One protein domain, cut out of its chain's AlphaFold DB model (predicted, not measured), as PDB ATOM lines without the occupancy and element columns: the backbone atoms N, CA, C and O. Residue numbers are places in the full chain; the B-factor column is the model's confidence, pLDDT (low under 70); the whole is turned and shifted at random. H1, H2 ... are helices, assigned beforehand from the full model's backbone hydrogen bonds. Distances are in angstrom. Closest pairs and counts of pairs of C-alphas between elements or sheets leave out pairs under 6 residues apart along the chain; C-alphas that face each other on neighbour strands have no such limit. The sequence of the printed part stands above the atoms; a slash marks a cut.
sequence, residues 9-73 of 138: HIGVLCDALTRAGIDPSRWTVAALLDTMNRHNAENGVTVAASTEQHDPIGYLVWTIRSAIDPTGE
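Overview. This is residues 9 to 73 of the 138 residues of an uncharacterized protein of Planctomonas sp. JC2975 (UniProt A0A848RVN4). The longest helix, H2, packs about perpendicular on the last part of H3, while H1 runs loosely alongside the first half of H3 on a shallow tilt. The long link from H2 to H3 swings away from the helices, and its residues 49 to 55 stick out. The printed part has 65 residues with three named helices, in the order H1, H2, H3, and no named strand; its class is all helix. It is compact, with a radius of gyration of the C-alphas of 11.9 A, and spans 33 by 29 by 17 A.

Arrangement. H2, residues 29 to 42, touches H3, residues 56 to 67, with 6 pairs of C-alphas within 8 A. H2 touches H3 with residues 35 to 40 alone, and H3 touches H2 with residues 63 to 67 alone; the closest C-alphas of the two, those of His 39 and Ala 67, are 5.7 A apart. Their lines are about perpendicular, at 78 degrees. H1, residues 9 to 19, and H3 only just touch, with 3 pairs of C-alphas within 8 A, and H3 touches H1 with residues 57 to 61 alone. The closest C-alphas, those of Ala 16 and Val 61, are 6.4 A apart, and the two helices run the same way at a shallow tilt of 26 degrees. H1 and H2 are apart. In H1, H2 and H3 every O i to N i+4 pair is within hydrogen-bond range.

Along the chain. H2 measures 20.0 A from first to last C-alpha, from (124.744, 153.895, 128.676) at Val 29. H3 measures 16.0 A and ends with C-alpha 67 at (126.920, 143.417, 119.401). H1 measures 15.3 A and begins with C-alpha 9 at (125.075, 143.317, 140.869).

Size, cuts and confidence. The C-alphas farthest apart, those of Thr 51 and Glu 73, are 34.5 A apart. The printed part has no cut. The link from H1 to H2, 9 residues, is short; that from H2 to H3, 13 residues, is long. The mean pLDDT of the printed part is 86.3, and no printed residue is under 70.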
ATOM      1  N   HIS A   9     125.301 143.262 142.306       74.38
ATOM      2  CA  HIS A   9     125.075 143.317 140.869       74.38
ATOM      3  C   HIS A   9     125.867 144.444 140.194       74.38
ATOM      4  O   HIS A   9     126.409 144.215 139.123       74.38
ATOM      5  N   ILE A  10     126.005 145.611 140.836       81.50
ATOM      6  CA  ILE A  10     126.734 146.757 140.265       81.50
ATOM      7  C   ILE A  10     128.205 146.408 140.020       81.50
ATOM      8  O   ILE A  10     128.686 146.584 138.908       81.50
ATOM      9  N   GLY A  11     128.903 145.855 141.020       82.12
ATOM     10  CA  GLY A  11     130.321 145.497 140.884       82.12
ATOM     11  C   GLY A  11     130.561 144.459 139.787       82.12
ATOM     12  O   GLY A  11     131.424 144.645 138.938       82.12
ATOM     13  N   VAL A  12     129.723 143.420 139.734       82.56
ATOM     14  CA  VAL A  12     129.790 142.394 138.680       82.56
ATOM     15  C   VAL A  12     129.552 142.996 137.290       82.56
ATOM     16  O   VAL A  12     130.199 142.595 136.325       82.56
ATOM     17  N   LEU A  13     128.645 143.966 137.182       83.44
ATOM     18  CA  LEU A  13     128.327 144.635 135.924       83.44
ATOM     19  C   LEU A  13     129.472 145.557 135.477       83.44
ATOM     20  O   LEU A  13     129.854 145.533 134.310       83.44
ATOM     21  N   CYS A  14     130.084 146.296 136.406       85.62
ATOM     22  CA  CYS A  14     131.286 147.087 136.146       85.62
ATOM     23  C   CYS A  14     132.464 146.207 135.701       85.62
ATOM     24  O   CYS A  14     133.134 146.537 134.721       85.62
ATOM     25  N   ASP A  15     132.685 145.066 136.358       87.62
ATOM     26  CA  ASP A  15     133.724 144.105 135.975       87.62
ATOM     27  C   ASP A  15     133.466 143.526 134.579       87.62
ATOM     28  O   ASP A  15     134.389 143.395 133.774       87.62
ATOM     29  N   ALA A  16     132.212 143.187 134.273       85.75
ATOM     30  CA  ALA A  16     131.806 142.680 132.967       85.75
ATOM     31  C   ALA A  16     132.073 143.696 131.847       85.75
ATOM     32  O   ALA A  16     132.673 143.338 130.834       85.75
ATOM     33  N   LEU A  17     131.684 144.958 132.051       89.00
ATOM     34  CA  LEU A  17     131.926 146.048 131.102       89.00
ATOM     35  C   LEU A  17     133.425 146.302 130.907       89.00
ATOM     36  O   LEU A  17     133.894 146.394 129.774       89.00
ATOM     37  N   THR A  18     134.187 146.327 132.004       89.50
ATOM     38  CA  THR A  18     135.645 146.519 131.973       89.50
ATOM     39  C   THR A  18     136.331 145.397 131.197       89.50
ATOM     40  O   THR A  18     137.155 145.651 130.322       89.50
ATOM     41  N   ARG A  19     135.956 144.137 131.450       88.50
ATOM     42  CA  ARG A  19     136.494 142.969 130.730       88.50
ATOM     43  C   ARG A  19     136.090 142.926 129.260       88.50
ATOM     44  O   ARG A  19     136.788 142.305 128.468       88.50
ATOM     45  N   ALA A  20     134.964 143.536 128.910       87.56
ATOM     46  CA  ALA A  20     134.537 143.701 127.528       87.56
ATOM     47  C   ALA A  20     135.227 144.887 126.826       87.56
ATOM     48  O   ALA A  20     134.986 145.103 125.643       87.56
ATOM     49  N   GLY A  21     136.087 145.641 127.523       89.69
ATOM     50  CA  GLY A  21     136.801 146.786 126.959       89.69
ATOM     51  C   GLY A  21     135.916 148.012 126.730       89.69
ATOM     52  O   GLY A  21     136.266 148.870 125.923       89.69
ATOM     53  N   ILE A  22     134.766 148.101 127.405       90.75
ATOM     54  CA  ILE A  22     133.851 149.233 127.258       90.75
ATOM     55  C   ILE A  22     134.409 150.436 128.017       90.75
ATOM     56  O   ILE A  22     134.409 150.470 129.247       90.75
ATOM     57  N   ASP A  23     134.860 151.435 127.266       89.38
ATOM     58  CA  ASP A  23     135.335 152.708 127.800       89.38
ATOM     59  C   ASP A  23     134.151 153.668 128.045       89.38
ATOM     60  O   ASP A  23     133.496 154.078 127.079       89.38
ATOM     61  N   PRO A  24     133.872 154.071 129.300       86.75
ATOM     62  CA  PRO A  24     132.758 154.964 129.629       86.75
ATOM     63  C   PRO A  24     132.929 156.398 129.103       86.75
ATOM     64  O   PRO A  24     131.956 157.149 129.076       86.75
ATOM     65  N   SER A  25     134.134 156.799 128.683       87.06
ATOM     66  CA  SER A  25     134.358 158.092 128.023       87.06
ATOM     67  C   SER A  25     133.896 158.097 126.560       87.06
ATOM     68  O   SER A  25     133.557 159.151 126.024       87.06
ATOM     69  N   ARG A  26     133.830 156.915 125.932       87.56
ATOM     70  CA  ARG A  26     133.412 156.725 124.533       87.56
ATOM     71  C   ARG A  26     131.983 156.192 124.425       87.56
ATOM     72  O   ARG A  26     131.216 156.609 123.555       87.56
ATOM     73  N   TRP A  27     131.602 155.296 125.332       89.19
ATOM     74  CA  TRP A  27     130.299 154.644 125.357       89.19
ATOM     75  C   TRP A  27     129.396 155.228 126.438       89.19
ATOM     76  O   TRP A  27     129.602 155.027 127.633       89.19
ATOM     77  N   THR A  28     128.323 155.893 126.011       88.06
ATOM     78  CA  THR A  28     127.230 156.249 126.919       88.06
ATOM     79  C   THR A  28     126.345 155.030 127.173       88.06
ATOM     80  O   THR A  28     126.194 154.168 126.306       88.06
ATOM     81  N   VAL A  29     125.694 154.976 128.340       86.94
ATOM     82  CA  VAL A  29     124.744 153.895 128.676       86.94
ATOM     83  C   VAL A  29     123.647 153.772 127.615       86.94
ATOM     84  O   VAL A  29     123.305 152.669 127.203       86.94
ATOM     85  N   ALA A  30     123.125 154.901 127.130       87.38
ATOM     86  CA  ALA A  30     122.102 154.913 126.090       87.38
ATOM     87  C   ALA A  30     122.612 154.322 124.768       87.38
ATOM     88  O   ALA A  30     121.936 153.480 124.184       87.38
ATOM     89  N   ALA A  31     123.811 154.713 124.316       89.12
ATOM     90  CA  ALA A  31     124.399 154.179 123.086       89.12
ATOM     91  C   ALA A  31     124.686 152.674 123.196       89.12
ATOM     92  O   ALA A  31     124.465 151.932 122.238       89.12
ATOM     93  N   LEU A  32     125.137 152.223 124.370       89.94
ATOM     94  CA  LEU A  32     125.377 150.813 124.662       89.94
ATOM     95  C   LEU A  32     124.081 150.000 124.535       89.94
ATOM     96  O   LEU A  32     124.019 149.044 123.764       89.94
ATOM     97  N   LEU A  33     123.030 150.417 125.250       89.75
ATOM     98  CA  LEU A  33     121.739 149.731 125.253       89.75
ATOM     99  C   LEU A  33     121.068 149.756 123.878       89.75
ATOM    100  O   LEU A  33     120.531 148.738 123.455       89.75
ATOM    101  N   ASP A  34     121.116 150.882 123.165       91.00
ATOM    102  CA  ASP A  34     120.549 150.983 121.818       91.00
ATOM    103  C   ASP A  34     121.248 150.032 120.838       91.00
ATOM    104  O   ASP A  34     120.589 149.313 120.089       91.00
ATOM    105  N   THR A  35     122.581 149.952 120.899       92.31
ATOM    106  CA  THR A  35     123.364 149.032 120.060       92.31
ATOM    107  C   THR A  35     123.011 147.575 120.361       92.31
ATOM    108  O   THR A  35     122.759 146.796 119.443       92.31
ATOM    109  N   MET A  36     122.920 147.212 121.642       91.50
ATOM    110  CA  MET A  36     122.511 145.869 122.060       91.50
ATOM    111  C   MET A  36     121.079 145.528 121.621       91.50
ATOM    112  O   MET A  36     120.827 144.436 121.115       91.50
ATOM    113  N   ASN A  37     120.138 146.459 121.790       91.00
ATOM    114  CA  ASN A  37     118.741 146.266 121.399       91.00
ATOM    115  C   ASN A  37     118.595 146.109 119.887       91.00
ATOM    116  O   ASN A  37     117.842 145.252 119.429       91.00
ATOM    117  N   ARG A  38     119.339 146.903 119.113       91.50
ATOM    118  CA  ARG A  38     119.363 146.806 117.655       91.50
ATOM    119  C   ARG A  38     119.904 145.459 117.198       91.50
ATOM    120  O   ARG A  38     119.246 144.796 116.407       91.50
ATOM    121  N   HIS A  39     121.023 145.016 117.770       93.38
ATOM    122  CA  HIS A  39     121.568 143.687 117.500       93.38
ATOM    123  C   HIS A  39     120.550 142.583 117.810       93.38
ATOM    124  O   HIS A  39     120.344 141.685 116.997       93.38
ATOM    125  N   ASN A  40     119.872 142.660 118.958       91.69
ATOM    126  CA  ASN A  40     118.836 141.693 119.310       91.69
ATOM    127  C   ASN A  40     117.684 141.691 118.295       91.69
ATOM    128  O   ASN A  40     117.266 140.621 117.860       91.69
ATOM    129  N   ALA A  41     117.203 142.866 117.880       92.31
ATOM    130  CA  ALA A  41     116.141 142.991 116.886       92.31
ATOM    131  C   ALA A  41     116.556 142.428 115.515       92.31
ATOM    132  O   ALA A  41     115.802 141.668 114.912       92.31
ATOM    133  N   GLU A  42     117.767 142.745 115.053       93.56
ATOM    134  CA  GLU A  42     118.329 142.258 113.786       93.56
ATOM    135  C   GLU A  42     118.501 140.732 113.768       93.56
ATOM    136  O   GLU A  42     118.341 140.106 112.723       93.56
ATOM    137  N   ASN A  43     118.770 140.125 114.926       92.31
ATOM    138  CA  ASN A  43     118.966 138.680 115.069       92.31
ATOM    139  C   ASN A  43     117.717 137.936 115.577       92.31
ATOM    140  O   ASN A  43     117.795 136.747 115.885       92.31
ATOM    141  N   GLY A  44     116.566 138.610 115.697       91.25
ATOM    142  CA  GLY A  44     115.321 138.004 116.188       91.25
ATOM    143  C   GLY A  44     115.384 137.513 117.642       91.25
ATOM    144  O   GLY A  44     114.584 136.671 118.053       91.25
ATOM    145  N   VAL A  45     116.333 138.015 118.435       88.38
ATOM    146  CA  VAL A  45     116.513 137.639 119.838       88.38
ATOM    147  C   VAL A  45     115.471 138.361 120.685       88.38
ATOM    148  O   VAL A  45     115.505 139.581 120.841       88.38
ATOM    149  N   THR A  46     114.558 137.597 121.282       84.00
ATOM    150  CA  THR A  46     113.591 138.130 122.250       84.00
ATOM    151  C   THR A  46     114.149 137.998 123.661       84.00
ATOM    152  O   THR A  46     114.473 136.901 124.114       84.00
ATOM    153  N   VAL A  47     114.257 139.121 124.372       79.62
ATOM    154  CA  VAL A  47     114.697 139.131 125.771       79.62
ATOM    155  C   VAL A  47     113.557 138.616 126.650       79.62
ATOM    156  O   VAL A  47     112.487 139.222 126.688       79.62
ATOM    157  N   ALA A  48     113.784 137.509 127.363       76.50
ATOM    158  CA  ALA A  48     112.812 136.969 128.315       76.50
ATOM    159  C   ALA A  48     112.482 137.986 129.419       76.50
ATOM    160  O   ALA A  48     113.324 138.814 129.790       76.50
ATOM    161  N   ALA A  49     111.273 137.896 129.981       77.38
ATOM    162  CA  ALA A  49     110.883 138.744 131.098       77.38
ATOM    163  C   ALA A  49     111.873 138.575 132.258       77.38
ATOM    164  O   ALA A  49     112.387 137.491 132.523       77.38
ATOM    165  N   SER A  50     112.134 139.656 132.989       71.38
ATOM    166  CA  SER A  50     113.181 139.668 134.019       71.38
ATOM    167  C   SER A  50     113.006 138.631 135.148       71.38
ATOM    168  O   SER A  50     113.963 138.283 135.840       71.38
ATOM    169  N   THR A  51     111.788 138.123 135.338       74.31
ATOM    170  CA  THR A  51     111.439 137.045 136.277       74.31
ATOM    171  C   THR A  51     111.764 135.644 135.761       74.31
ATOM    172  O   THR A  51     111.845 134.720 136.561       74.31
ATOM    173  N   GLU A  52     111.959 135.492 134.454       78.62
ATOM    174  CA  GLU A  52     112.193 134.226 133.746       78.62
ATOM    175  C   GLU A  52     113.667 134.054 133.342       78.62
ATOM    176  O   GLU A  52     114.081 132.992 132.883       78.62
ATOM    177  N   GLN A  53     114.487 135.093 133.530       77.81
ATOM    178  CA  GLN A  53     115.911 135.063 133.212       77.81
ATOM    179  C   GLN A  53     116.696 134.235 134.240       77.81
ATOM    180  O   GLN A  53     116.866 134.646 135.388       77.81
ATOM    181  N   HIS A  54     117.224 133.092 133.796       79.69
ATOM    182  CA  HIS A  54     118.088 132.229 134.608       79.69
ATOM    183  C   HIS A  54     119.465 132.864 134.882       79.69
ATOM    184  O   HIS A  54     119.958 132.801 136.005       79.69
ATOM    185  N   ASP A  55     120.074 133.499 133.872       80.88
ATOM    186  CA  ASP A  55     121.372 134.180 133.992       80.88
ATOM    187  C   ASP A  55     121.396 135.524 133.231       80.88
ATOM    188  O   ASP A  55     121.816 135.593 132.071       80.88
ATOM    189  N   PRO A  56     120.939 136.617 133.866       79.56
ATOM    190  CA  PRO A  56     120.906 137.935 133.235       79.56
ATOM    191  C   PRO A  56     122.302 138.534 133.004       79.56
ATOM    192  O   PRO A  56     122.478 139.320 132.074       79.56
ATOM    193  N   ILE A  57     123.303 138.173 133.817       82.75
ATOM    194  CA  ILE A  57     124.670 138.693 133.668       82.75
ATOM    195  C   ILE A  57     125.377 137.988 132.514       82.75
ATOM    196  O   ILE A  57     125.991 138.656 131.684       82.75
ATOM    197  N   GLY A  58     125.270 136.661 132.430       84.12
ATOM    198  CA  GLY A  58     125.798 135.898 131.302       84.12
ATOM    199  C   GLY A  58     125.190 136.359 129.980       84.12
ATOM    200  O   GLY A  58     125.925 136.589 129.020       84.12
ATOM    201  N   TYR A  59     123.873 136.598 129.961       86.12
ATOM    202  CA  TYR A  59     123.193 137.175 128.804       86.12
ATOM    203  C   TYR A  59     123.755 138.553 128.429       86.12
ATOM    204  O   TYR A  59     124.152 138.755 127.284       86.12
ATOM    205  N   LEU A  60     123.879 139.472 129.393       86.12
ATOM    206  CA  LEU A  60     124.461 140.799 129.170       86.12
ATOM    207  C   LEU A  60     125.875 140.718 128.573       86.12
ATOM    208  O   LEU A  60     126.165 141.381 127.580       86.12
ATOM    209  N   VAL A  61     126.750 139.895 129.159       87.75
ATOM    210  CA  VAL A  61     128.133 139.708 128.688       87.75
ATOM    211  C   VAL A  61     128.160 139.160 127.265       87.75
ATOM    212  O   VAL A  61     128.949 139.625 126.441       87.75
ATOM    213  N   TRP A  62     127.313 138.172 126.974       89.31
ATOM    214  CA  TRP A  62     127.191 137.603 125.638       89.31
ATOM    215  C   TRP A  62     126.720 138.651 124.626       89.31
ATOM    216  O   TRP A  62     127.366 138.819 123.595       89.31
ATOM    217  N   THR A  63     125.661 139.407 124.930       90.56
ATOM    218  CA  THR A  63     125.146 140.439 124.022       90.56
ATOM    219  C   THR A  63     126.175 141.539 123.789       90.56
ATOM    220  O   THR A  63     126.356 141.947 122.648       90.56
ATOM    221  N   ILE A  64     126.900 141.987 124.823       90.69
ATOM    222  CA  ILE A  64     127.964 142.988 124.654       90.69
ATOM    223  C   ILE A  64     129.030 142.477 123.680       90.69
ATOM    224  O   ILE A  64     129.374 143.174 122.736       90.69
ATOM    225  N   ARG A  65     129.516 141.246 123.863       89.81
ATOM    226  CA  ARG A  65     130.559 140.666 122.999       89.81
ATOM    227  C   ARG A  65     130.102 140.434 121.559       89.81
ATOM    228  O   ARG A  65     130.929 140.494 120.658       89.81
ATOM    229  N   SER A  66     128.822 140.138 121.356       91.12
ATOM    230  CA  SER A  66     128.259 139.872 120.027       91.12
ATOM    231  C   SER A  66     127.885 141.150 119.274       91.12
ATOM    232  O   SER A  66     127.964 141.183 118.050       91.12
ATOM    233  N   ALA A  67     127.460 142.194 119.992       90.31
ATOM    234  CA  ALA A  67     126.920 143.417 119.401       90.31
ATOM    235  C   ALA A  67     127.932 144.564 119.309       90.31
ATOM    236  O   ALA A  67     127.741 145.474 118.505       90.31
ATOM    237  N   ILE A  68     128.960 144.572 120.163       90.31
ATOM    238  CA  ILE A  68     129.839 145.729 120.339       90.31
ATOM    239  C   ILE A  68     131.279 145.362 119.999       90.31
ATOM    240  O   ILE A  68     131.898 144.525 120.652       90.31
ATOM    241  N   ASP A  69     131.831 146.077 119.021       88.69
ATOM    242  CA  ASP A  69     133.273 146.213 118.849       88.69
ATOM    243  C   ASP A  69     133.764 147.387 119.720       88.69
ATOM    244  O   ASP A  69     133.459 148.545 119.412       88.69
ATOM    245  N   PRO A  70     134.515 147.133 120.810       82.31
ATOM    246  CA  PRO A  70     134.990 148.191 121.702       82.31
ATOM    247  C   PRO A  70     136.023 149.115 121.039       82.31
ATOM    248  O   PRO A  70     136.223 150.248 121.488       82.31
ATOM    249  N   THR A  71     136.681 148.658 119.970       84.56
ATOM    250  CA  THR A  71     137.702 149.429 119.245       84.56
ATOM    251  C   THR A  71     137.129 150.229 118.079       84.56
ATOM    252  O   THR A  71     137.744 151.205 117.650       84.56
ATOM    253  N   GLY A  72     135.932 149.864 117.616       84.06
ATOM    254  CA  GLY A  72     135.237 150.514 116.514       84.06
ATOM    255  C   GLY A  72     134.757 151.937 116.818       84.06
ATOM    256  O   GLY A  72     134.826 152.431 117.950       84.06
ATOM    257  N   GLU A  73     134.258 152.608 115.776       84.00
ATOM    258  CA  GLU A  73     133.585 153.908 115.894       84.00
ATOM    259  C   GLU A  73     132.295 153.737 116.708       84.00
ATOM    260  O   GLU A  73     131.420 152.938 116.364       84.00
TER     261      GLU A  73